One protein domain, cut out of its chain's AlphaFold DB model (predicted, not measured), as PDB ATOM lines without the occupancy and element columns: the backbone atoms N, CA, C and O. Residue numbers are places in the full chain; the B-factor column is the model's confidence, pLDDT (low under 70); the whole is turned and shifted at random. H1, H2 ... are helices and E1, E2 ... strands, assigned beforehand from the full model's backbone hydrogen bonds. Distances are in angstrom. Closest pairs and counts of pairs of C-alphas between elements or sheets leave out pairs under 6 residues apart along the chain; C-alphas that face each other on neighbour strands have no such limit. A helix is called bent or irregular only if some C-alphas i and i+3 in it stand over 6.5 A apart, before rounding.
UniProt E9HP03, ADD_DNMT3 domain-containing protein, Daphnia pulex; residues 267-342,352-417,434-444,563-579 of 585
ATOM      1  N   ARG A 267     158.829 122.591 116.938       94.38
ATOM      2  CA  ARG A 267     159.074 121.665 115.815       94.38
ATOM      3  C   ARG A 267     158.408 120.326 116.116       94.38
ATOM      4  O   ARG A 267     158.770 119.693 117.107       94.38
ATOM      5  N   VAL A 268     157.425 119.936 115.307       95.19
ATOM      6  CA  VAL A 268     156.497 118.831 115.598       95.19
ATOM      7  C   VAL A 268     156.494 117.814 114.468       95.19
ATOM      8  O   VAL A 268     156.282 118.179 113.314       95.19
ATOM      9  N   VAL A 269     156.672 116.539 114.808       95.81
ATOM     10  CA  VAL A 269     156.444 115.408 113.900       95.81
ATOM     11  C   VAL A 269     155.147 114.722 114.313       95.81
ATOM     12  O   VAL A 269     154.970 114.376 115.480       95.81
ATOM     13  N   VAL A 270     154.243 114.511 113.365       94.44
ATOM     14  CA  VAL A 270     152.982 113.800 113.579       94.44
ATOM     15  C   VAL A 270     152.893 112.649 112.591       94.44
ATOM     16  O   VAL A 270     153.085 112.827 111.390       94.44
ATOM     17  N   LEU A 271     152.632 111.454 113.104       93.94
ATOM     18  CA  LEU A 271     152.463 110.235 112.332       93.94
ATOM     19  C   LEU A 271     150.977 109.872 112.278       93.94
ATOM     20  O   LEU A 271     150.303 109.897 113.308       93.94
ATOM     21  N   HIS A 272     150.494 109.475 111.099       89.94
ATOM     22  CA  HIS A 272     149.128 108.974 110.897       89.94
ATOM     23  C   HIS A 272     148.020 110.032 111.141       89.94
ATOM     24  O   HIS A 272     146.898 109.695 111.518       89.94
ATOM     25  N   ASP A 273     148.316 111.320 110.922       82.62
ATOM     26  CA  ASP A 273     147.379 112.441 111.135       82.62
ATOM     27  C   ASP A 273     146.336 112.571 110.016       82.62
ATOM     28  O   ASP A 273     146.423 113.455 109.166       82.62
ATOM     29  N   ASN A 274     145.318 111.709 110.039       74.06
ATOM     30  CA  ASN A 274     144.321 111.597 108.965       74.06
ATOM     31  C   ASN A 274     143.559 112.902 108.615       74.06
ATOM     32  O   ASN A 274     142.888 112.939 107.583       74.06
ATOM     33  N   LEU A 275     143.572 113.935 109.476       76.69
ATOM     34  CA  LEU A 275     142.760 115.158 109.317       76.69
ATOM     35  C   LEU A 275     143.447 116.471 109.751       76.69
ATOM     36  O   LEU A 275     142.783 117.508 109.807       76.69
ATOM     37  N   GLY A 276     144.739 116.474 110.091       83.19
ATOM     38  CA  GLY A 276     145.385 117.664 110.664       83.19
ATOM     39  C   GLY A 276     144.868 118.014 112.067       83.19
ATOM     40  O   GLY A 276     144.931 119.176 112.481       83.19
ATOM     41  N   ALA A 277     144.307 117.039 112.789       86.12
ATOM     42  CA  ALA A 277     143.636 117.260 114.073       86.12
ATOM     43  C   ALA A 277     144.627 117.743 115.140       86.12
ATOM     44  O   ALA A 277     144.301 118.596 115.970       86.12
ATOM     45  N   VAL A 278     145.866 117.253 115.056       90.38
ATOM     46  CA  VAL A 278     146.974 117.691 115.902       90.38
ATOM     47  C   VAL A 278     147.335 119.144 115.585       90.38
ATOM     48  O   VAL A 278     147.328 119.967 116.496       90.38
ATOM     49  N   ASN A 279     147.532 119.511 114.314       88.31
ATOM     50  CA  ASN A 279     147.762 120.903 113.903       88.31
ATOM     51  C   ASN A 279     146.655 121.846 114.419       88.31
ATOM     52  O   ASN A 279     146.948 122.904 114.975       88.31
ATOM     53  N   TYR A 280     145.378 121.466 114.300       86.56
ATOM     54  CA  TYR A 280     144.273 122.269 114.838       86.56
ATOM     55  C   TYR A 280     144.369 122.444 116.362       86.56
ATOM     56  O   TYR A 280     144.248 123.565 116.862       86.56
ATOM     57  N   ALA A 281     144.593 121.359 117.111       88.88
ATOM     58  CA  ALA A 281     144.690 121.419 118.567       88.88
ATOM     59  C   ALA A 281     145.888 122.270 119.020       88.88
ATOM     60  O   ALA A 281     145.748 123.103 119.914       88.88
ATOM     61  N   LEU A 282     147.037 122.140 118.351       89.50
ATOM     62  CA  LEU A 282     148.220 122.964 118.600       89.50
ATOM     63  C   LEU A 282     147.927 124.451 118.341       89.50
ATOM     64  O   LEU A 282     148.187 125.279 119.207       89.50
ATOM     65  N   ASN A 283     147.313 124.805 117.208       85.81
ATOM     66  CA  ASN A 283     146.933 126.196 116.920       85.81
ATOM     67  C   ASN A 283     145.889 126.744 117.910       85.81
ATOM     68  O   ASN A 283     145.958 127.916 118.282       85.81
ATOM     69  N   SER A 284     144.965 125.904 118.384       84.31
ATOM     70  CA  SER A 284     143.964 126.280 119.398       84.31
ATOM     71  C   SER A 284     144.611 126.647 120.736       84.31
ATOM     72  O   SER A 284     144.188 127.600 121.379       84.31
ATOM     73  N   LEU A 285     145.701 125.965 121.102       83.44
ATOM     74  CA  LEU A 285     146.565 126.282 122.248       83.44
ATOM     75  C   LEU A 285     147.533 127.460 121.970       83.44
ATOM     76  O   LEU A 285     148.548 127.618 122.650       83.44
ATOM     77  N   ARG A 286     147.272 128.250 120.916       85.38
ATOM     78  CA  ARG A 286     148.101 129.368 120.411       85.38
ATOM     79  C   ARG A 286     149.560 128.974 120.131       85.38
ATOM     80  O   ARG A 286     150.507 129.756 120.240       85.38
ATOM     81  N   LEU A 287     149.689 127.723 119.704       84.56
ATOM     82  CA  LEU A 287     150.788 127.010 119.063       84.56
ATOM     83  C   LEU A 287     151.631 127.800 118.042       84.56
ATOM     84  O   LEU A 287     151.493 127.520 116.864       84.56
ATOM     85  N   GLU A 288     152.522 128.736 118.404       86.06
ATOM     86  CA  GLU A 288     153.613 129.117 117.474       86.06
ATOM     87  C   GLU A 288     154.463 127.877 117.111       86.06
ATOM     88  O   GLU A 288     155.313 127.420 117.889       86.06
ATOM     89  N   LEU A 289     154.176 127.321 115.934       89.19
ATOM     90  CA  LEU A 289     154.846 126.185 115.316       89.19
ATOM     91  C   LEU A 289     155.953 126.706 114.400       89.19
ATOM     92  O   LEU A 289     155.697 127.494 113.493       89.19
ATOM     93  N   GLY A 290     157.183 126.247 114.618       91.69
ATOM     94  CA  GLY A 290     158.314 126.574 113.752       91.69
ATOM     95  C   GLY A 290     158.333 125.696 112.509       91.69
ATOM     96  O   GLY A 290     158.533 126.183 111.399       91.69
ATOM     97  N   GLN A 291     158.117 124.392 112.699       91.88
ATOM     98  CA  GLN A 291     158.001 123.406 111.625       91.88
ATOM     99  C   GLN A 291     157.009 122.318 112.036       91.88
ATOM    100  O   GLN A 291     157.037 121.841 113.170       91.88
ATOM    101  N   TYR A 292     156.149 121.921 111.103       92.56
ATOM    102  CA  TYR A 292     155.224 120.805 111.263       92.56
ATOM    103  C   TYR A 292     155.510 119.789 110.162       92.56
ATOM    104  O   TYR A 292     155.596 120.147 108.983       92.56
ATOM    105  N   TRP A 293     155.660 118.529 110.543       93.25
ATOM    106  CA  TRP A 293     155.833 117.418 109.622       93.25
ATOM    107  C   TRP A 293     154.730 116.401 109.832       93.25
ATOM    108  O   TRP A 293     154.548 115.916 110.945       93.25
ATOM    109  N   ALA A 294     154.051 116.045 108.748       91.25
ATOM    110  CA  ALA A 294     153.101 114.946 108.736       91.25
ATOM    111  C   ALA A 294     153.729 113.753 108.003       91.25
ATOM    112  O   ALA A 294     154.157 113.882 106.852       91.25
ATOM    113  N   TYR A 295     153.787 112.597 108.659       88.19
ATOM    114  CA  TYR A 295     153.852 111.312 107.971       88.19
ATOM    115  C   TYR A 295     152.421 110.863 107.717       88.19
ATOM    116  O   TYR A 295     151.704 110.486 108.648       88.19
ATOM    117  N   ASP A 296     152.036 110.896 106.451       74.62
ATOM    118  CA  ASP A 296     150.789 110.323 105.979       74.62
ATOM    119  C   ASP A 296     151.062 109.434 104.757       74.62
ATOM    120  O   ASP A 296     152.053 109.617 104.041       74.62
ATOM    121  N   ARG A 297     150.209 108.429 104.547       65.38
ATOM    122  CA  ARG A 297     150.263 107.532 103.381       65.38
ATOM    123  C   ARG A 297     149.609 108.166 102.146       65.38
ATOM    124  O   ARG A 297     149.793 107.647 101.047       65.38
ATOM    125  N   TRP A 298     148.869 109.263 102.313       62.31
ATOM    126  CA  TRP A 298     148.223 109.997 101.227       62.31
ATOM    127  C   TRP A 298     149.186 111.028 100.617       62.31
ATOM    128  O   TRP A 298     149.670 111.929 101.298       62.31
ATOM    129  N   ASP A 299     149.463 110.901  99.316       60.19
ATOM    130  CA  ASP A 299     150.336 111.827  98.570       60.19
ATOM    131  C   ASP A 299     149.727 113.237  98.396       60.19
ATOM    132  O   ASP A 299     150.436 114.179  98.034       60.19
ATOM    133  N   GLU A 300     148.430 113.389  98.671       59.47
ATOM    134  CA  GLU A 300     147.710 114.661  98.685       59.47
ATOM    135  C   GLU A 300     147.852 115.364 100.037       59.47
ATOM    136  O   GLU A 300     147.089 115.122 100.972       59.47
ATOM    137  N   VAL A 301     148.815 116.282 100.132       52.81
ATOM    138  CA  VAL A 301     148.969 117.138 101.311       52.81
ATOM    139  C   VAL A 301     148.525 118.573 101.025       52.81
ATOM    140  O   VAL A 301     149.077 119.283 100.187       52.81
ATOM    141  N   TYR A 302     147.491 118.963 101.768       60.88
ATOM    142  CA  TYR A 302     146.747 120.218 101.704       60.88
ATOM    143  C   TYR A 302     147.471 121.352 102.454       60.88
ATOM    144  O   TYR A 302     148.079 121.102 103.488       60.88
ATOM    145  N   GLU A 303     147.328 122.620 102.046       59.22
ATOM    146  CA  GLU A 303     147.706 123.756 102.912       59.22
ATOM    147  C   GLU A 303     146.637 123.978 104.005       59.22
ATOM    148  O   GLU A 303     145.716 124.781 103.862       59.22
ATOM    149  N   LEU A 304     146.746 123.256 105.125       58.81
ATOM    150  CA  LEU A 304     145.873 123.432 106.294       58.81
ATOM    151  C   LEU A 304     146.297 124.650 107.131       58.81
ATOM    152  O   LEU A 304     147.390 124.698 107.696       58.81
ATOM    153  N   ASN A 305     145.381 125.614 107.265       61.28
ATOM    154  CA  ASN A 305     145.489 126.790 108.141       61.28
ATOM    155  C   ASN A 305     146.710 127.700 107.882       61.28
ATOM    156  O   ASN A 305     147.175 128.384 108.789       61.28
ATOM    157  N   GLY A 306     147.241 127.718 106.653       64.81
ATOM    158  CA  GLY A 306     148.377 128.571 106.269       64.81
ATOM    159  C   GLY A 306     149.733 128.156 106.859       64.81
ATOM    160  O   GLY A 306     150.742 128.808 106.588       64.81
ATOM    161  N   VAL A 307     149.785 127.063 107.627       62.97
ATOM    162  CA  VAL A 307     151.040 126.453 108.074       62.97
ATOM    163  C   VAL A 307     151.560 125.579 106.939       62.97
ATOM    164  O   VAL A 307     150.948 124.570 106.596       62.97
ATOM    165  N   LYS A 308     152.711 125.936 106.363       67.50
ATOM    166  CA  LYS A 308     153.416 125.049 105.432       67.50
ATOM    167  C   LYS A 308     153.985 123.869 106.207       67.50
ATOM    168  O   LYS A 308     155.007 124.014 106.877       67.50
ATOM    169  N   PHE A 309     153.337 122.714 106.103       79.50
ATOM    170  CA  PHE A 309     153.900 121.466 106.594       79.50
ATOM    171  C   PHE A 309     154.619 120.697 105.493       79.50
ATOM    172  O   PHE A 309     154.274 120.778 104.315       79.50
ATOM    173  N   ALA A 310     155.656 119.965 105.888       85.25
ATOM    174  CA  ALA A 310     156.426 119.126 104.986       85.25
ATOM    175  C   ALA A 310     156.028 117.659 105.176       85.25
ATOM    176  O   ALA A 310     156.029 117.143 106.295       85.25
ATOM    177  N   VAL A 311     155.694 116.989 104.073       87.38
ATOM    178  CA  VAL A 311     155.351 115.562 104.079       87.38
ATOM    179  C   VAL A 311     156.614 114.744 104.288       87.38
ATOM    180  O   VAL A 311     157.553 114.835 103.494       87.38
ATOM    181  N   LEU A 312     156.631 113.900 105.313       89.38
ATOM    182  CA  LEU A 312     157.644 112.860 105.433       89.38
ATOM    183  C   LEU A 312     157.147 111.649 104.654       89.38
ATOM    184  O   LEU A 312     156.254 110.945 105.110       89.38
ATOM    185  N   LYS A 313     157.701 111.388 103.469       86.44
ATOM    186  CA  LYS A 313     157.386 110.156 102.731       86.44
ATOM    187  C   LYS A 313     158.222 109.009 103.292       86.44
ATOM    188  O   LYS A 313     159.444 109.086 103.279       86.44
ATOM    189  N   ASN A 314     157.572 107.925 103.723       85.69
ATOM    190  CA  ASN A 314     158.219 106.763 104.358       85.69
ATOM    191  C   ASN A 314     159.086 107.130 105.585       85.69
ATOM    192  O   ASN A 314     160.261 106.771 105.634       85.69
ATOM    193  N   ALA A 315     158.520 107.809 106.592       89.00
ATOM    194  CA  ALA A 315     159.240 108.154 107.828       89.00
ATOM    195  C   ALA A 315     159.939 106.938 108.483       89.00
ATOM    196  O   ALA A 315     161.060 107.042 108.969       89.00
ATOM    197  N   ASN A 316     159.324 105.756 108.400       88.50
ATOM    198  CA  ASN A 316     159.868 104.484 108.879       88.50
ATOM    199  C   ASN A 316     161.045 103.898 108.070       88.50
ATOM    200  O   ASN A 316     161.603 102.875 108.460       88.50
ATOM    201  N   LYS A 317     161.417 104.508 106.939       92.88
ATOM    202  CA  LYS A 317     162.585 104.135 106.116       92.88
ATOM    203  C   LYS A 317     163.647 105.235 106.066       92.88
ATOM    204  O   LYS A 317     164.678 105.036 105.423       92.88
ATOM    205  N   MET A 318     163.392 106.382 106.698       94.50
ATOM    206  CA  MET A 318     164.350 107.479 106.774       94.50
ATOM    207  C   MET A 318     165.560 107.064 107.608       94.50
ATOM    208  O   MET A 318     165.418 106.479 108.683       94.50
ATOM    209  N   LYS A 319     166.756 107.379 107.116       95.44
ATOM    210  CA  LYS A 319     168.007 107.069 107.813       95.44
ATOM    211  C   LYS A 319     168.273 108.047 108.953       95.44
ATOM    212  O   LYS A 319     167.711 109.143 109.001       95.44
ATOM    213  N   ASP A 320     169.196 107.685 109.839       93.88
ATOM    214  CA  ASP A 320     169.598 108.549 110.951       93.88
ATOM    215  C   ASP A 320     170.143 109.903 110.461       93.88
ATOM    216  O   ASP A 320     169.818 110.927 111.054       93.88
ATOM    217  N   GLU A 321     170.852 109.964 109.322       96.00
ATOM    218  CA  GLU A 321     171.334 111.235 108.752       96.00
ATOM    219  C   GLU A 321     170.212 112.111 108.164       96.00
ATOM    220  O   GLU A 321     170.426 113.285 107.850       96.00
ATOM    221  N   GLU A 322     169.020 111.553 107.957       96.19
ATOM    222  CA  GLU A 322     167.834 112.291 107.520       96.19
ATOM    223  C   GLU A 322     167.049 112.800 108.732       96.19
ATOM    224  O   GLU A 322     166.676 113.973 108.757       96.19
ATOM    225  N   TRP A 323     166.912 111.980 109.779       95.81
ATOM    226  CA  TRP A 323     166.381 112.407 111.078       95.81
ATOM    227  C   TRP A 323     167.228 113.504 111.732       95.81
ATOM    228  O   TRP A 323     166.666 114.476 112.239       95.81
ATOM    229  N   ALA A 324     168.559 113.427 111.632       95.56
ATOM    230  CA  ALA A 324     169.483 114.466 112.094       95.56
ATOM    231  C   ALA A 324     169.160 115.858 111.518       95.56
ATOM    232  O   ALA A 324     169.236 116.857 112.227       95.56
ATOM    233  N   LYS A 325     168.732 115.938 110.248       95.69
ATOM    234  CA  LYS A 325     168.367 117.206 109.580       95.69
ATOM    235  C   LYS A 325     167.035 117.781 110.076       95.69
ATOM    236  O   LYS A 325     166.809 118.986 109.966       95.69
ATOM    237  N   LEU A 326     166.145 116.934 110.595       95.25
ATOM    238  CA  LEU A 326     164.870 117.351 111.188       95.25
ATOM    239  C   LEU A 326     165.015 117.740 112.665       95.25
ATOM    240  O   LEU A 326     164.206 118.514 113.171       95.25
ATOM    241  N   CYS A 327     166.048 117.250 113.349       95.31
ATOM    242  CA  CYS A 327     166.297 117.560 114.754       95.31
ATOM    243  C   CYS A 327     166.803 119.010 114.951       95.31
ATOM    244  O   CYS A 327     167.312 119.630 114.011       95.31
ATOM    245  N   PRO A 328     166.594 119.627 116.131       95.75
ATOM    246  CA  PRO A 328     165.756 119.142 117.229       95.75
ATOM    247  C   PRO A 328     164.252 119.102 116.898       95.75
ATOM    248  O   PRO A 328     163.707 120.055 116.333       95.75
ATOM    249  N   VAL A 329     163.582 118.022 117.307       95.94
ATOM    250  CA  VAL A 329     162.117 117.862 117.329       95.94
ATOM    251  C   VAL A 329     161.644 117.968 118.779       95.94
ATOM    252  O   VAL A 329     162.220 117.359 119.671       95.94
ATOM    253  N   HIS A 330     160.591 118.736 119.038       95.25
ATOM    254  CA  HIS A 330     160.119 119.010 120.402       95.25
ATOM    255  C   HIS A 330     158.940 118.118 120.802       95.25
ATOM    256  O   HIS A 330     158.806 117.766 121.972       95.25
ATOM    257  N   LEU A 331     158.091 117.763 119.833       96.00
ATOM    258  CA  LEU A 331     156.923 116.911 120.022       96.00
ATOM    259  C   LEU A 331     156.844 115.872 118.895       96.00
ATOM    260  O   LEU A 331     156.840 116.238 117.720       96.00
ATOM    261  N   LEU A 332     156.728 114.595 119.261       96.62
ATOM    262  CA  LEU A 332     156.339 113.502 118.369       96.62
ATOM    263  C   LEU A 332     154.941 112.997 118.746       96.62
ATOM    264  O   LEU A 332     154.712 112.607 119.886       96.62
ATOM    265  N   VAL A 333     154.020 112.938 117.795       95.38
ATOM    266  CA  VAL A 333     152.673 112.388 118.009       95.38
ATOM    267  C   VAL A 333     152.422 111.246 117.032       95.38
ATOM    268  O   VAL A 333     152.845 111.328 115.884       95.38
ATOM    269  N   SER A 334     151.699 110.209 117.449       94.00
ATOM    270  CA  SER A 334     151.071 109.254 116.531       94.00
ATOM    271  C   SER A 334     149.584 109.086 116.838       94.00
ATOM    272  O   SER A 334     149.211 108.836 117.986       94.00
ATOM    273  N   CYS A 335     148.754 109.219 115.805       91.06
ATOM    274  CA  CYS A 335     147.303 109.031 115.843       91.06
ATOM    275  C   CYS A 335     146.988 107.656 115.234       91.06
ATOM    276  O   CYS A 335     146.695 107.555 114.043       91.06
ATOM    277  N   LEU A 336     147.177 106.572 115.995       88.44
ATOM    278  CA  LEU A 336     147.212 105.236 115.394       88.44
ATOM    279  C   LEU A 336     145.880 104.893 114.708       88.44
ATOM    280  O   LEU A 336     144.817 105.137 115.278       88.44
ATOM    281  N   PRO A 337     145.907 104.303 113.497       82.62
ATOM    282  CA  PRO A 337     144.697 104.070 112.729       82.62
ATOM    283  C   PRO A 337     143.807 103.054 113.445       82.62
ATOM    284  O   PRO A 337     144.042 101.843 113.389       82.62
ATOM    285  N   ALA A 338     142.741 103.546 114.075       74.38
ATOM    286  CA  ALA A 338     141.651 102.713 114.545       74.38
ATOM    287  C   ALA A 338     141.019 102.030 113.323       74.38
ATOM    288  O   ALA A 338     140.217 102.620 112.594       74.38
ATOM    289  N   LYS A 339     141.398 100.770 113.063       68.00
ATOM    290  CA  LYS A 339     140.668  99.937 112.100       68.00
ATOM    291  C   LYS A 339     139.201  99.929 112.499       68.00
ATOM    292  O   LYS A 339     138.909  99.846 113.690       68.00
ATOM    293  N   LYS A 340     138.302  99.941 111.500       59.38
ATOM    294  CA  LYS A 340     136.868  99.687 111.709       59.38
ATOM    295  C   LYS A 340     136.737  98.501 112.654       59.38
ATOM    296  O   LYS A 340     137.133  97.384 112.317       59.38
ATOM    297  N   PHE A 341     136.271  98.808 113.855       52.34
ATOM    298  CA  PHE A 341     136.239  97.900 114.981       52.34
ATOM    299  C   PHE A 341     135.219  96.814 114.659       52.34
ATOM    300  O   PHE A 341     134.026  97.056 114.777       52.34
ATOM    301  N   ASP A 342     135.677  95.667 114.148       56.22
ATOM    302  CA  ASP A 342     134.794  94.572 113.746       56.22
ATOM    303  C   ASP A 342     134.147  93.973 115.006       56.22
ATOM    304  O   ASP A 342     134.817  93.219 115.727       56.22
ATOM    305  N   GLU A 352     143.512  88.833 125.966       60.19
ATOM    306  CA  GLU A 352     144.697  89.406 125.322       60.19
ATOM    307  C   GLU A 352     144.599  89.288 123.790       60.19
ATOM    308  O   GLU A 352     144.432  88.193 123.243       60.19
ATOM    309  N   VAL A 353     144.776  90.406 123.078       64.62
ATOM    310  CA  VAL A 353     145.088  90.370 121.642       64.62
ATOM    311  C   VAL A 353     146.450  89.694 121.501       64.62
ATOM    312  O   VAL A 353     147.459  90.212 121.977       64.62
ATOM    313  N   GLY A 354     146.494  88.516 120.877       67.94
ATOM    314  CA  GLY A 354     147.742  87.766 120.743       67.94
ATOM    315  C   GLY A 354     148.774  88.553 119.931       67.94
ATOM    316  O   GLY A 354     148.415  89.193 118.945       67.94
ATOM    317  N   ARG A 355     150.069  88.469 120.287       69.12
ATOM    318  CA  ARG A 355     151.150  89.244 119.628       69.12
ATOM    319  C   ARG A 355     151.099  89.198 118.093       69.12
ATOM    320  O   ARG A 355     151.331  90.221 117.465       69.12
ATOM    321  N   ARG A 356     150.744  88.045 117.509       70.75
ATOM    322  CA  ARG A 356     150.548  87.876 116.057       70.75
ATOM    323  C   ARG A 356     149.421  88.747 115.495       70.75
ATOM    324  O   ARG A 356     149.641  89.462 114.533       70.75
ATOM    325  N   GLN A 357     148.254  88.764 116.141       68.56
ATOM    326  CA  GLN A 357     147.114  89.598 115.732       68.56
ATOM    327  C   GLN A 357     147.417  91.098 115.828       68.56
ATOM    328  O   GLN A 357     146.841  91.883 115.082       68.56
ATOM    329  N   PHE A 358     148.316  91.491 116.734       72.44
ATOM    330  CA  PHE A 358     148.826  92.856 116.805       72.44
ATOM    331  C   PHE A 358     149.781  93.155 115.640       72.44
ATOM    332  O   PHE A 358     149.617  94.174 114.985       72.44
ATOM    333  N   SER A 359     150.751  92.276 115.359       71.25
ATOM    334  CA  SER A 359     151.768  92.496 114.318       71.25
ATOM    335  C   SER A 359     151.274  92.316 112.878       71.25
ATOM    336  O   SER A 359     151.830  92.922 111.973       71.25
ATOM    337  N   GLU A 360     150.262  91.480 112.639       72.88
ATOM    338  CA  GLU A 360     149.786  91.092 111.297       72.88
ATOM    339  C   GLU A 360     148.788  92.111 110.697       72.88
ATOM    340  O   GLU A 360     147.795  91.746 110.063       72.88
ATOM    341  N   GLY A 361     149.023  93.413 110.893       76.69
ATOM    342  CA  GLY A 361     148.205  94.450 110.269       76.69
ATOM    343  C   GLY A 361     148.698  95.880 110.472       76.69
ATOM    344  O   GLY A 361     149.471  96.169 111.380       76.69
ATOM    345  N   GLU A 362     148.150  96.784 109.652       80.06
ATOM    346  CA  GLU A 362     148.466  98.226 109.579       80.06
ATOM    347  C   GLU A 362     148.536  98.941 110.935       80.06
ATOM    348  O   GLU A 362     149.285  99.896 111.092       80.06
ATOM    349  N   TYR A 363     147.763  98.478 111.922       83.81
ATOM    350  CA  TYR A 363     147.799  99.006 113.281       83.81
ATOM    351  C   TYR A 363     149.134  98.701 113.992       83.81
ATOM    352  O   TYR A 363     149.753  99.593 114.569       83.81
ATOM    353  N   GLY A 364     149.599  97.448 113.933       85.31
ATOM    354  CA  GLY A 364     150.886  97.047 114.502       85.31
ATOM    355  C   GLY A 364     152.057  97.665 113.754       85.31
ATOM    356  O   GLY A 364     153.002  98.116 114.391       85.31
ATOM    357  N   GLU A 365     151.965  97.753 112.423       87.50
ATOM    358  CA  GLU A 365     152.924  98.500 111.599       87.50
ATOM    359  C   GLU A 365     153.036  99.953 112.074       87.50
ATOM    360  O   GLU A 365     154.113 100.370 112.478       87.50
ATOM    361  N   ALA A 366     151.918 100.686 112.139       89.56
ATOM    362  CA  ALA A 366     151.876 102.078 112.594       89.56
ATOM    363  C   ALA A 366     152.421 102.261 114.026       89.56
ATOM    364  O   ALA A 366     153.067 103.267 114.338       89.56
ATOM    365  N   PHE A 367     152.189 101.282 114.904       90.69
ATOM    366  CA  PHE A 367     152.741 101.264 116.256       90.69
ATOM    367  C   PHE A 367     154.267 101.083 116.256       90.69
ATOM    368  O   PHE A 367     154.976 101.845 116.917       90.69
ATOM    369  N   PHE A 368     154.794 100.107 115.511       91.19
ATOM    370  CA  PHE A 368     156.240  99.883 115.423       91.19
ATOM    371  C   PHE A 368     156.958 101.004 114.664       91.19
ATOM    372  O   PHE A 368     158.048 101.398 115.080       91.19
ATOM    373  N   ASP A 369     156.326 101.581 113.640       92.06
ATOM    374  CA  ASP A 369     156.782 102.781 112.938       92.06
ATOM    375  C   ASP A 369     156.943 103.951 113.921       92.06
ATOM    376  O   ASP A 369     157.992 104.595 113.936       92.06
ATOM    377  N   PHE A 370     155.968 104.185 114.811       94.12
ATOM    378  CA  PHE A 370     156.083 105.211 115.855       94.12
ATOM    379  C   PHE A 370     157.278 104.976 116.787       94.12
ATOM    380  O   PHE A 370     158.041 105.910 117.032       94.12
ATOM    381  N   PHE A 371     157.490 103.751 117.278       94.06
ATOM    382  CA  PHE A 371     158.640 103.454 118.143       94.06
ATOM    383  C   PHE A 371     159.980 103.553 117.414       94.06
ATOM    384  O   PHE A 371     160.957 104.031 117.993       94.06
ATOM    385  N   HIS A 372     160.037 103.145 116.146       93.94
ATOM    386  CA  HIS A 372     161.220 103.313 115.313       93.94
ATOM    387  C   HIS A 372     161.556 104.801 115.139       93.94
ATOM    388  O   HIS A 372     162.656 105.222 115.495       93.94
ATOM    389  N   VAL A 373     160.585 105.611 114.703       95.75
ATOM    390  CA  VAL A 373     160.736 107.065 114.536       95.75
ATOM    391  C   VAL A 373     161.110 107.745 115.854       95.75
ATOM    392  O   VAL A 373     162.051 108.533 115.878       95.75
ATOM    393  N   LYS A 374     160.447 107.402 116.967       96.06
ATOM    394  CA  LYS A 374     160.779 107.900 118.311       96.06
ATOM    395  C   LYS A 374     162.249 107.656 118.651       96.06
ATOM    396  O   LYS A 374     162.954 108.599 118.996       96.06
ATOM    397  N   ASN A 375     162.719 106.419 118.503       95.00
ATOM    398  CA  ASN A 375     164.094 106.039 118.828       95.00
ATOM    399  C   ASN A 375     165.124 106.641 117.849       95.00
ATOM    400  O   ASN A 375     166.289 106.817 118.209       95.00
ATOM    401  N   CYS A 376     164.739 106.944 116.606       95.88
ATOM    402  CA  CYS A 376     165.568 107.705 115.667       95.88
ATOM    403  C   CYS A 376     165.659 109.181 116.058       95.88
ATOM    404  O   CYS A 376     166.763 109.723 116.081       95.88
ATOM    405  N   ILE A 377     164.543 109.814 116.426       96.19
ATOM    406  CA  ILE A 377     164.542 111.197 116.909       96.19
ATOM    407  C   ILE A 377     165.360 111.291 118.197       96.19
ATOM    408  O   ILE A 377     166.323 112.041 118.213       96.19
ATOM    409  N   GLU A 378     165.078 110.494 119.234       94.94
ATOM    410  CA  GLU A 378     165.795 110.546 120.526       94.94
ATOM    411  C   GLU A 378     167.319 110.407 120.394       94.94
ATOM    412  O   GLU A 378     168.049 111.090 121.107       94.94
ATOM    413  N   ARG A 379     167.816 109.584 119.459       95.25
ATOM    414  CA  ARG A 379     169.262 109.456 119.187       95.25
ATOM    415  C   ARG A 379     169.882 110.687 118.517       95.25
ATOM    416  O   ARG A 379     171.079 110.891 118.662       95.25
ATOM    417  N   ASN A 380     169.089 111.482 117.802       96.25
ATOM    418  CA  ASN A 380     169.517 112.703 117.109       96.25
ATOM    419  C   ASN A 380     169.132 113.997 117.863       96.25
ATOM    420  O   ASN A 380     169.562 115.088 117.493       96.25
ATOM    421  N   ASN A 381     168.338 113.898 118.932       94.38
ATOM    422  CA  ASN A 381     167.833 115.019 119.730       94.38
ATOM    423  C   ASN A 381     168.789 115.397 120.883       94.38
ATOM    424  O   ASN A 381     168.328 115.719 121.971       94.38
ATOM    425  N   GLU A 382     170.109 115.344 120.658       86.88
ATOM    426  CA  GLU A 382     171.176 115.280 121.684       86.88
ATOM    427  C   GLU A 382     170.912 116.058 122.988       86.88
ATOM    428  O   GLU A 382     170.969 115.482 124.075       86.88
ATOM    429  N   GLU A 383     170.607 117.357 122.893       86.06
ATOM    430  CA  GLU A 383     170.297 118.195 124.060       86.06
ATOM    431  C   GLU A 383     168.792 118.432 124.273       86.06
ATOM    432  O   GLU A 383     168.368 118.755 125.386       86.06
ATOM    433  N   THR A 384     167.967 118.273 123.231       88.94
ATOM    434  CA  THR A 384     166.552 118.664 123.266       88.94
ATOM    435  C   THR A 384     165.656 117.523 123.762       88.94
ATOM    436  O   THR A 384     165.569 116.477 123.121       88.94
ATOM    437  N   PRO A 385     164.909 117.712 124.862       88.81
ATOM    438  CA  PRO A 385     163.973 116.708 125.356       88.81
ATOM    439  C   PRO A 385     162.842 116.483 124.343       88.81
ATOM    440  O   PRO A 385     162.135 117.423 123.975       88.81
ATOM    441  N   LEU A 386     162.648 115.233 123.918       94.00
ATOM    442  CA  LEU A 386     161.508 114.851 123.089       94.00
ATOM    443  C   LEU A 386     160.281 114.604 123.973       94.00
ATOM    444  O   LEU A 386     160.236 113.625 124.720       94.00
ATOM    445  N   LEU A 387     159.255 115.445 123.848       94.88
ATOM    446  CA  LEU A 387     157.913 115.076 124.294       94.88
ATOM    447  C   LEU A 387     157.307 114.135 123.254       94.88
ATOM    448  O   LEU A 387     157.433 114.373 122.052       94.88
ATOM    449  N   TRP A 388     156.632 113.075 123.692       95.50
ATOM    450  CA  TRP A 388     155.957 112.168 122.771       95.50
ATOM    451  C   TRP A 388     154.574 111.754 123.257       95.50
ATOM    452  O   TRP A 388     154.284 111.739 124.452       95.50
ATOM    453  N   ALA A 389     153.728 111.421 122.292       94.12
ATOM    454  CA  ALA A 389     152.355 111.003 122.483       94.12
ATOM    455  C   ALA A 389     151.992 109.901 121.490       94.12
ATOM    456  O   ALA A 389     152.293 110.000 120.302       94.12
ATOM    457  N   VAL A 390     151.284 108.886 121.970       92.50
ATOM    458  CA  VAL A 390     150.625 107.897 121.120       92.50
ATOM    459  C   VAL A 390     149.180 107.777 121.573       92.50
ATOM    460  O   VAL A 390     148.907 107.509 122.743       92.50
ATOM    461  N   GLU A 391     148.259 108.033 120.655       88.31
ATOM    462  CA  GLU A 391     146.830 107.864 120.879       88.31
ATOM    463  C   GLU A 391     146.384 106.510 120.336       88.31
ATOM    464  O   GLU A 391     146.908 106.038 119.321       88.31
ATOM    465  N   ASN A 392     145.471 105.863 121.064       85.12
ATOM    466  CA  ASN A 392     144.892 104.594 120.667       85.12
ATOM    467  C   ASN A 392     143.617 104.220 121.457       85.12
ATOM    468  O   ASN A 392     143.449 104.560 122.632       85.12
ATOM    469  N   VAL A 393     142.803 103.348 120.857       80.62
ATOM    470  CA  VAL A 393     141.700 102.614 121.490       80.62
ATOM    471  C   VAL A 393     142.190 101.748 122.663       80.62
ATOM    472  O   VAL A 393     143.104 100.931 122.539       80.62
ATOM    473  N   ALA A 394     141.513 101.848 123.810       73.88
ATOM    474  CA  ALA A 394     141.904 101.188 125.061       73.88
ATOM    475  C   ALA A 394     142.006  99.643 125.003       73.88
ATOM    476  O   ALA A 394     142.592  99.032 125.896       73.88
ATOM    477  N   SER A 395     141.473  98.987 123.968       70.44
ATOM    478  CA  SER A 395     141.495  97.527 123.794       70.44
ATOM    479  C   SER A 395     142.898  96.918 123.636       70.44
ATOM    480  O   SER A 395     143.063  95.731 123.910       70.44
ATOM    481  N   TYR A 396     143.919  97.697 123.255       71.06
ATOM    482  CA  TYR A 396     145.285  97.192 123.018       71.06
ATOM    483  C   TYR A 396     146.294  97.477 124.154       71.06
ATOM    484  O   TYR A 396     147.489  97.220 123.990       71.06
ATOM    485  N   HIS A 397     145.841  97.996 125.302       67.94
ATOM    486  CA  HIS A 397     146.700  98.508 126.384       67.94
ATOM    487  C   HIS A 397     147.834  97.560 126.830       67.94
ATOM    488  O   HIS A 397     148.951  98.026 127.021       67.94
ATOM    489  N   ILE A 398     147.591  96.244 126.924       74.31
ATOM    490  CA  ILE A 398     148.557  95.240 127.431       74.31
ATOM    491  C   ILE A 398     149.824  95.115 126.566       74.31
ATOM    492  O   ILE A 398     150.904  94.808 127.068       74.31
ATOM    493  N   ILE A 399     149.726  95.322 125.249       75.94
ATOM    494  CA  ILE A 399     150.922  95.299 124.389       75.94
ATOM    495  C   ILE A 399     151.634  96.652 124.462       75.94
ATOM    496  O   ILE A 399     152.859  96.698 124.536       75.94
ATOM    497  N   ILE A 400     150.874  97.746 124.502       80.06
ATOM    498  CA  ILE A 400     151.411  99.110 124.524       80.06
ATOM    499  C   ILE A 400     152.181  99.389 125.816       80.06
ATOM    500  O   ILE A 400     153.290  99.916 125.750       80.06
ATOM    501  N   SER A 401     151.649  98.986 126.973       79.25
ATOM    502  CA  SER A 401     152.304  99.091 128.287       79.25
ATOM    503  C   SER A 401     153.717  98.494 128.267       79.25
ATOM    504  O   SER A 401     154.699  99.160 128.591       79.25
ATOM    505  N   ARG A 402     153.840  97.265 127.753       83.06
ATOM    506  CA  ARG A 402     155.096  96.500 127.684       83.06
ATOM    507  C   ARG A 402     156.152  97.115 126.758       83.06
ATOM    508  O   ARG A 402     157.333  96.892 126.988       83.06
ATOM    509  N   TRP A 403     155.754  97.870 125.733       81.81
ATOM    510  CA  TRP A 403     156.682  98.567 124.822       81.81
ATOM    511  C   TRP A 403     157.010  99.999 125.262       81.81
ATOM    512  O   TRP A 403     158.106 100.491 125.007       81.81
ATOM    513  N   THR A 404     156.078 100.668 125.942       80.69
ATOM    514  CA  THR A 404     156.272 102.014 126.513       80.69
ATOM    515  C   THR A 404     157.032 102.006 127.846       80.69
ATOM    516  O   THR A 404     157.450 103.069 128.297       80.69
ATOM    517  N   ASN A 405     157.192 100.837 128.481       80.06
ATOM    518  CA  ASN A 405     157.554 100.687 129.897       80.06
ATOM    519  C   ASN A 405     156.597 101.437 130.852       80.06
ATOM    520  O   ASN A 405     156.985 101.800 131.959       80.06
ATOM    521  N   ILE A 406     155.341 101.658 130.443       72.31
ATOM    522  CA  ILE A 406     154.276 102.127 131.340       72.31
ATOM    523  C   ILE A 406     153.737 100.904 132.105       72.31
ATOM    524  O   ILE A 406     153.382  99.914 131.458       72.31
ATOM    525  N   PRO A 407     153.602 100.944 133.443       71.25
ATOM    526  CA  PRO A 407     152.954  99.878 134.202       71.25
ATOM    527  C   PRO A 407     151.548  99.578 133.688       71.25
ATOM    528  O   PRO A 407     150.753 100.490 133.471       71.25
ATOM    529  N   GLU A 408     151.177  98.298 133.607       63.81
ATOM    530  CA  GLU A 408     149.792  97.889 133.310       63.81
ATOM    531  C   GLU A 408     148.790  98.508 134.319       63.81
ATOM    532  O   GLU A 408     147.654  98.817 133.964       63.81
ATOM    533  N   GLN A 409     149.241  98.809 135.545       61.84
ATOM    534  CA  GLN A 409     148.475  99.500 136.592       61.84
ATOM    535  C   GLN A 409     148.095 100.951 136.240       61.84
ATOM    536  O   GLN A 409     147.078 101.433 136.729       61.84
ATOM    537  N   ASN A 410     148.827 101.636 135.352       59.25
ATOM    538  CA  ASN A 410     148.480 102.996 134.910       59.25
ATOM    539  C   ASN A 410     147.343 103.005 133.866       59.25
ATOM    540  O   ASN A 410     146.803 104.062 133.554       59.25
ATOM    541  N   PHE A 411     146.930 101.836 133.360       55.19
ATOM    542  CA  PHE A 411     145.786 101.665 132.451       55.19
ATOM    543  C   PHE A 411     144.492 101.269 133.195       55.19
ATOM    544  O   PHE A 411     143.558 100.741 132.586       55.19
ATOM    545  N   ASN A 412     144.446 101.487 134.515       43.44
ATOM    546  CA  ASN A 412     143.441 100.948 135.433       43.44
ATOM    547  C   ASN A 412     141.980 101.178 134.966       43.44
ATOM    548  O   ASN A 412     141.541 102.326 134.847       43.44
ATOM    549  N   PRO A 413     141.179 100.113 134.755       45.44
ATOM    550  CA  PRO A 413     139.780 100.236 134.350       45.44
ATOM    551  C   PRO A 413     138.828 100.699 135.468       45.44
ATOM    552  O   PRO A 413     137.652 100.898 135.181       45.44
ATOM    553  N   GLN A 414     139.282 100.910 136.713       42.59
ATOM    554  CA  GLN A 414     138.418 101.272 137.854       42.59
ATOM    555  C   GLN A 414     137.545 102.528 137.658       42.59
ATOM    556  O   GLN A 414     136.527 102.651 138.338       42.59
ATOM    557  N   LEU A 415     137.850 103.404 136.693       39.38
ATOM    558  CA  LEU A 415     136.952 104.502 136.308       39.38
ATOM    559  C   LEU A 415     135.552 104.001 135.876       39.38
ATOM    560  O   LEU A 415     134.554 104.668 136.131       39.38
ATOM    561  N   GLU A 416     135.454 102.793 135.303       34.75
ATOM    562  CA  GLU A 416     134.183 102.141 134.936       34.75
ATOM    563  C   GLU A 416     133.379 101.651 136.155       34.75
ATOM    564  O   GLU A 416     132.162 101.504 136.067       34.75
ATOM    565  N   GLN A 417     134.020 101.412 137.307       38.81
ATOM    566  CA  GLN A 417     133.330 100.996 138.539       38.81
ATOM    567  C   GLN A 417     132.908 102.181 139.414       38.81
ATOM    568  O   GLN A 417     131.882 102.094 140.090       38.81
ATOM    569  N   GLU A 434     155.724 107.137 137.189       33.97
ATOM    570  CA  GLU A 434     155.708 106.513 135.860       33.97
ATOM    571  C   GLU A 434     154.810 107.247 134.850       33.97
ATOM    572  O   GLU A 434     153.864 107.930 135.246       33.97
ATOM    573  N   PRO A 435     155.106 107.140 133.537       36.22
ATOM    574  CA  PRO A 435     154.349 107.832 132.498       36.22
ATOM    575  C   PRO A 435     152.837 107.562 132.584       36.22
ATOM    576  O   PRO A 435     152.388 106.430 132.787       36.22
ATOM    577  N   PHE A 436     152.052 108.633 132.452       35.44
ATOM    578  CA  PHE A 436     150.607 108.628 132.673       35.44
ATOM    579  C   PHE A 436     149.831 108.358 131.378       35.44
ATOM    580  O   PHE A 436     150.191 108.843 130.307       35.44
ATOM    581  N   PHE A 437     148.734 107.606 131.487       39.19
ATOM    582  CA  PHE A 437     147.841 107.287 130.373       39.19
ATOM    583  C   PHE A 437     146.428 107.802 130.668       39.19
ATOM    584  O   PHE A 437     145.913 107.605 131.767       39.19
ATOM    585  N   ILE A 438     145.784 108.447 129.691       38.50
ATOM    586  CA  ILE A 438     144.404 108.937 129.823       38.50
ATOM    587  C   ILE A 438     143.486 108.013 129.019       38.50
ATOM    588  O   ILE A 438     143.385 108.119 127.798       38.50
ATOM    589  N   LYS A 439     142.805 107.093 129.711       35.53
ATOM    590  CA  LYS A 439     141.777 106.233 129.113       35.53
ATOM    591  C   LYS A 439     140.457 107.003 129.016       35.53
ATOM    592  O   LYS A 439     139.807 107.233 130.032       35.53
ATOM    593  N   TYR A 440     140.023 107.323 127.800       33.53
ATOM    594  CA  TYR A 440     138.662 107.802 127.551       33.53
ATOM    595  C   TYR A 440     137.712 106.609 127.331       33.53
ATOM    596  O   TYR A 440     137.952 105.806 126.424       33.53
ATOM    597  N   PRO A 441     136.642 106.450 128.135       30.64
ATOM    598  CA  PRO A 441     135.599 105.473 127.850       30.64
ATOM    599  C   PRO A 441     134.747 105.954 126.668       30.64
ATOM    600  O   PRO A 441     134.205 107.059 126.681       30.64
ATOM    601  N   TRP A 442     134.605 105.111 125.647       32.00
ATOM    602  CA  TRP A 442     133.690 105.362 124.535       32.00
ATOM    603  C   TRP A 442     132.258 105.065 124.987       32.00
ATOM    604  O   TRP A 442     131.888 103.905 125.140       32.00
ATOM    605  N   ILE A 443     131.452 106.109 125.191       31.09
ATOM    606  CA  ILE A 443     130.029 105.990 125.537       31.09
ATOM    607  C   ILE A 443     129.197 106.709 124.469       31.09
ATOM    608  O   ILE A 443     128.739 107.831 124.662       31.09
ATOM    609  N   LEU A 444     129.028 106.060 123.313       27.92
ATOM    610  CA  LEU A 444     128.109 106.516 122.260       27.92
ATOM    611  C   LEU A 444     126.715 105.877 122.379       27.92
ATOM    612  O   LEU A 444     125.727 106.524 122.050       27.92
ATOM    613  N   LEU A 563     139.787 110.679 116.153       54.53
ATOM    614  CA  LEU A 563     139.125 111.203 117.346       54.53
ATOM    615  C   LEU A 563     138.563 112.618 117.123       54.53
ATOM    616  O   LEU A 563     139.142 113.394 116.357       54.53
ATOM    617  N   PRO A 564     137.503 113.003 117.862       57.34
ATOM    618  CA  PRO A 564     137.049 114.385 117.918       57.34
ATOM    619  C   PRO A 564     138.180 115.329 118.333       57.34
ATOM    620  O   PRO A 564     138.921 115.074 119.282       57.34
ATOM    621  N   VAL A 565     138.261 116.467 117.648       49.47
ATOM    622  CA  VAL A 565     139.282 117.507 117.850       49.47
ATOM    623  C   VAL A 565     139.352 118.004 119.306       49.47
ATOM    624  O   VAL A 565     140.429 118.327 119.806       49.47
ATOM    625  N   SER A 566     138.223 118.004 120.019       40.38
ATOM    626  CA  SER A 566     138.142 118.343 121.445       40.38
ATOM    627  C   SER A 566     138.985 117.423 122.338       40.38
ATOM    628  O   SER A 566     139.612 117.907 123.282       40.38
ATOM    629  N   LEU A 567     139.072 116.123 122.027       61.06
ATOM    630  CA  LEU A 567     139.895 115.180 122.791       61.06
ATOM    631  C   LEU A 567     141.385 115.524 122.668       61.06
ATOM    632  O   LEU A 567     142.106 115.498 123.662       61.06
ATOM    633  N   TRP A 568     141.830 115.914 121.470       63.25
ATOM    634  CA  TRP A 568     143.210 116.335 121.231       63.25
ATOM    635  C   TRP A 568     143.570 117.622 121.974       63.25
ATOM    636  O   TRP A 568     144.662 117.706 122.530       63.25
ATOM    637  N   ILE A 569     142.657 118.595 122.060       52.78
ATOM    638  CA  ILE A 569     142.871 119.814 122.859       52.78
ATOM    639  C   ILE A 569     143.095 119.450 124.334       52.78
ATOM    640  O   ILE A 569     144.077 119.899 124.927       52.78
ATOM    641  N   HIS A 570     142.248 118.590 124.910       56.28
ATOM    642  CA  HIS A 570     142.407 118.123 126.292       56.28
ATOM    643  C   HIS A 570     143.669 117.275 126.504       56.28
ATOM    644  O   HIS A 570     144.303 117.393 127.551       56.28
ATOM    645  N   PHE A 571     144.061 116.458 125.528       60.78
ATOM    646  CA  PHE A 571     145.234 115.588 125.611       60.78
ATOM    647  C   PHE A 571     146.564 116.351 125.460       60.78
ATOM    648  O   PHE A 571     147.520 116.096 126.195       60.78
ATOM    649  N   PHE A 572     146.647 117.320 124.543       58.06
ATOM    650  CA  PHE A 572     147.859 118.127 124.357       58.06
ATOM    651  C   PHE A 572     148.065 119.168 125.439       58.06
ATOM    652  O   PHE A 572     149.211 119.533 125.708       58.06
ATOM    653  N   GLN A 573     146.983 119.628 126.068       59.09
ATOM    654  CA  GLN A 573     147.047 120.613 127.133       59.09
ATOM    655  C   GLN A 573     148.092 120.208 128.208       59.09
ATOM    656  O   GLN A 573     149.035 120.971 128.391       59.09
ATOM    657  N   PRO A 574     148.018 119.047 128.903       49.72
ATOM    658  CA  PRO A 574     149.034 118.621 129.880       49.72
ATOM    659  C   PRO A 574     150.462 118.531 129.328       49.72
ATOM    660  O   PRO A 574     151.385 119.053 129.947       49.72
ATOM    661  N   LEU A 575     150.648 117.903 128.162       48.53
ATOM    662  CA  LEU A 575     151.974 117.665 127.578       48.53
ATOM    663  C   LEU A 575     152.691 118.968 127.206       48.53
ATOM    664  O   LEU A 575     153.884 119.119 127.465       48.53
ATOM    665  N   LEU A 576     151.970 119.928 126.627       52.97
ATOM    666  CA  LEU A 576     152.564 121.155 126.092       52.97
ATOM    667  C   LEU A 576     152.616 122.306 127.093       52.97
ATOM    668  O   LEU A 576     153.415 123.218 126.891       52.97
ATOM    669  N   LYS A 577     151.896 122.224 128.221       51.03
ATOM    670  CA  LYS A 577     152.081 123.118 129.384       51.03
ATOM    671  C   LYS A 577     153.525 123.157 129.881       51.03
ATOM    672  O   LYS A 577     153.976 124.188 130.369       51.03
ATOM    673  N   LEU A 578     154.275 122.071 129.703       43.44
ATOM    674  CA  LEU A 578     155.697 122.037 130.036       43.44
ATOM    675  C   LEU A 578     156.542 122.903 129.085       43.44
ATOM    676  O   LEU A 578     157.551 123.452 129.509       43.44
ATOM    677  N   ALA A 579     156.130 123.089 127.829       39.41
ATOM    678  CA  ALA A 579     156.890 123.822 126.818       39.41
ATOM    679  C   ALA A 579     156.622 125.345 126.770       39.41
ATOM    680  O   ALA A 579     157.310 126.048 126.029       39.41
TER     681      ALA A 579
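AT A GLANCE: This is residues 267 to 342, 352 to 417, 434 to 444 and 563 to 579 of the 585 residues of the protein "ADD_DNMT3 domain-containing protein" of Daphnia pulex (UniProt E9HP03). A twisted parallel sheet of four strands is the core, with the long helix H4 along one face and H1 and H7 on the opposite face, where they touch at a steep tilt of 62 degrees. H3, H5 and H6 lie off the sheet, and residues 296 to 319 form a long loop after E2. The printed part has 170 residues, with seven named helices and four named strands in the order E1 H1 E2 H2 E3 H3 H4 E4 H5 H6 H7; the sheet's order is E2 E1 E3 E4, and the class is mixed, helices and strands. The whole is compact, with a radius of gyration of the C-alphas of 16.0 A and spans of 44 by 34 by 33 A.

HOW THE PARTS SIT: E1, residues 267 to 271, is parallel to E2, residues 289 to 295; N 268 and O 291 are within hydrogen-bond range at 2.9 A. With H1, residues 277 to 284, they form a strand-helix-strand unit, two parallel neighbour strands joined through a helix, with a right-handed crossover. E1 is also parallel to E3, residues 331 to 335, with N 271 and O 333 2.8 A apart. E2, H2, residues 320 to 326, and E3 form a split unit, with E1 between its strands and a right-handed crossover. E3 is parallel to E4, residues 387 to 391, with N 332 and O 387 2.9 A apart. H4, residues 362 to 380, is over E3 at a height over the sheet of 9.6 A; the C-alphas of Ser 334 and Phe 370 are their closest, 6.5 A. H2 only grazes the sheet with residue 326 and touches H4, about perpendicular at 81 degrees, closest at C-alphas Ala 324 and Asn 380, 5.3 A. H3, residues 355 to 359, is close to H4 but not clearly touching, closest at C-alphas Phe 358 and Gly 364, 5.2 A. H5, residues 394 to 404, is irregular, with C-alphas 395 and 398 8.3 A apart; it touches H6, residues 408 to 411, closest at C-alphas Ser 401 and Glu 408, 5.7 A. H7, residues 565 to 577, on the same face as H1, touches it at a steep tilt of 62 degrees, closest at C-alphas Ala 281 and Ile 569, 4.9 A. Every O i to N i+4 pair is within range in H1, H3 and H4, but 1 of 3 in H2, where 3 of 4 O i to N i+3 pairs are, 4 of 7 in H5 and 7 of 9 in H7; H6 is too short for such a pair.

IN THESE COORDINATES: E1 begins at C-alpha 267 (159.074, 121.665, 115.815). H4 measures 26.6 A, H7 18.1 A and E2 16.6 A. H7 ends at C-alpha 577 (152.081, 123.118, 129.384).

THE WHOLE: The farthest C-alphas, of Glu 321 and Gln 417, are 49.4 A apart. Cuts leave gaps of 16.1 A from C-alpha 342 to 352, 23.2 A from 417 to 434 and 12.9 A from 444 to 563. The link E2 to H2 is long. The mean pLDDT of the printed part is 75.2; 60 residues are under 70, among them 297 to 308, 434 to 444 and 563 to 579.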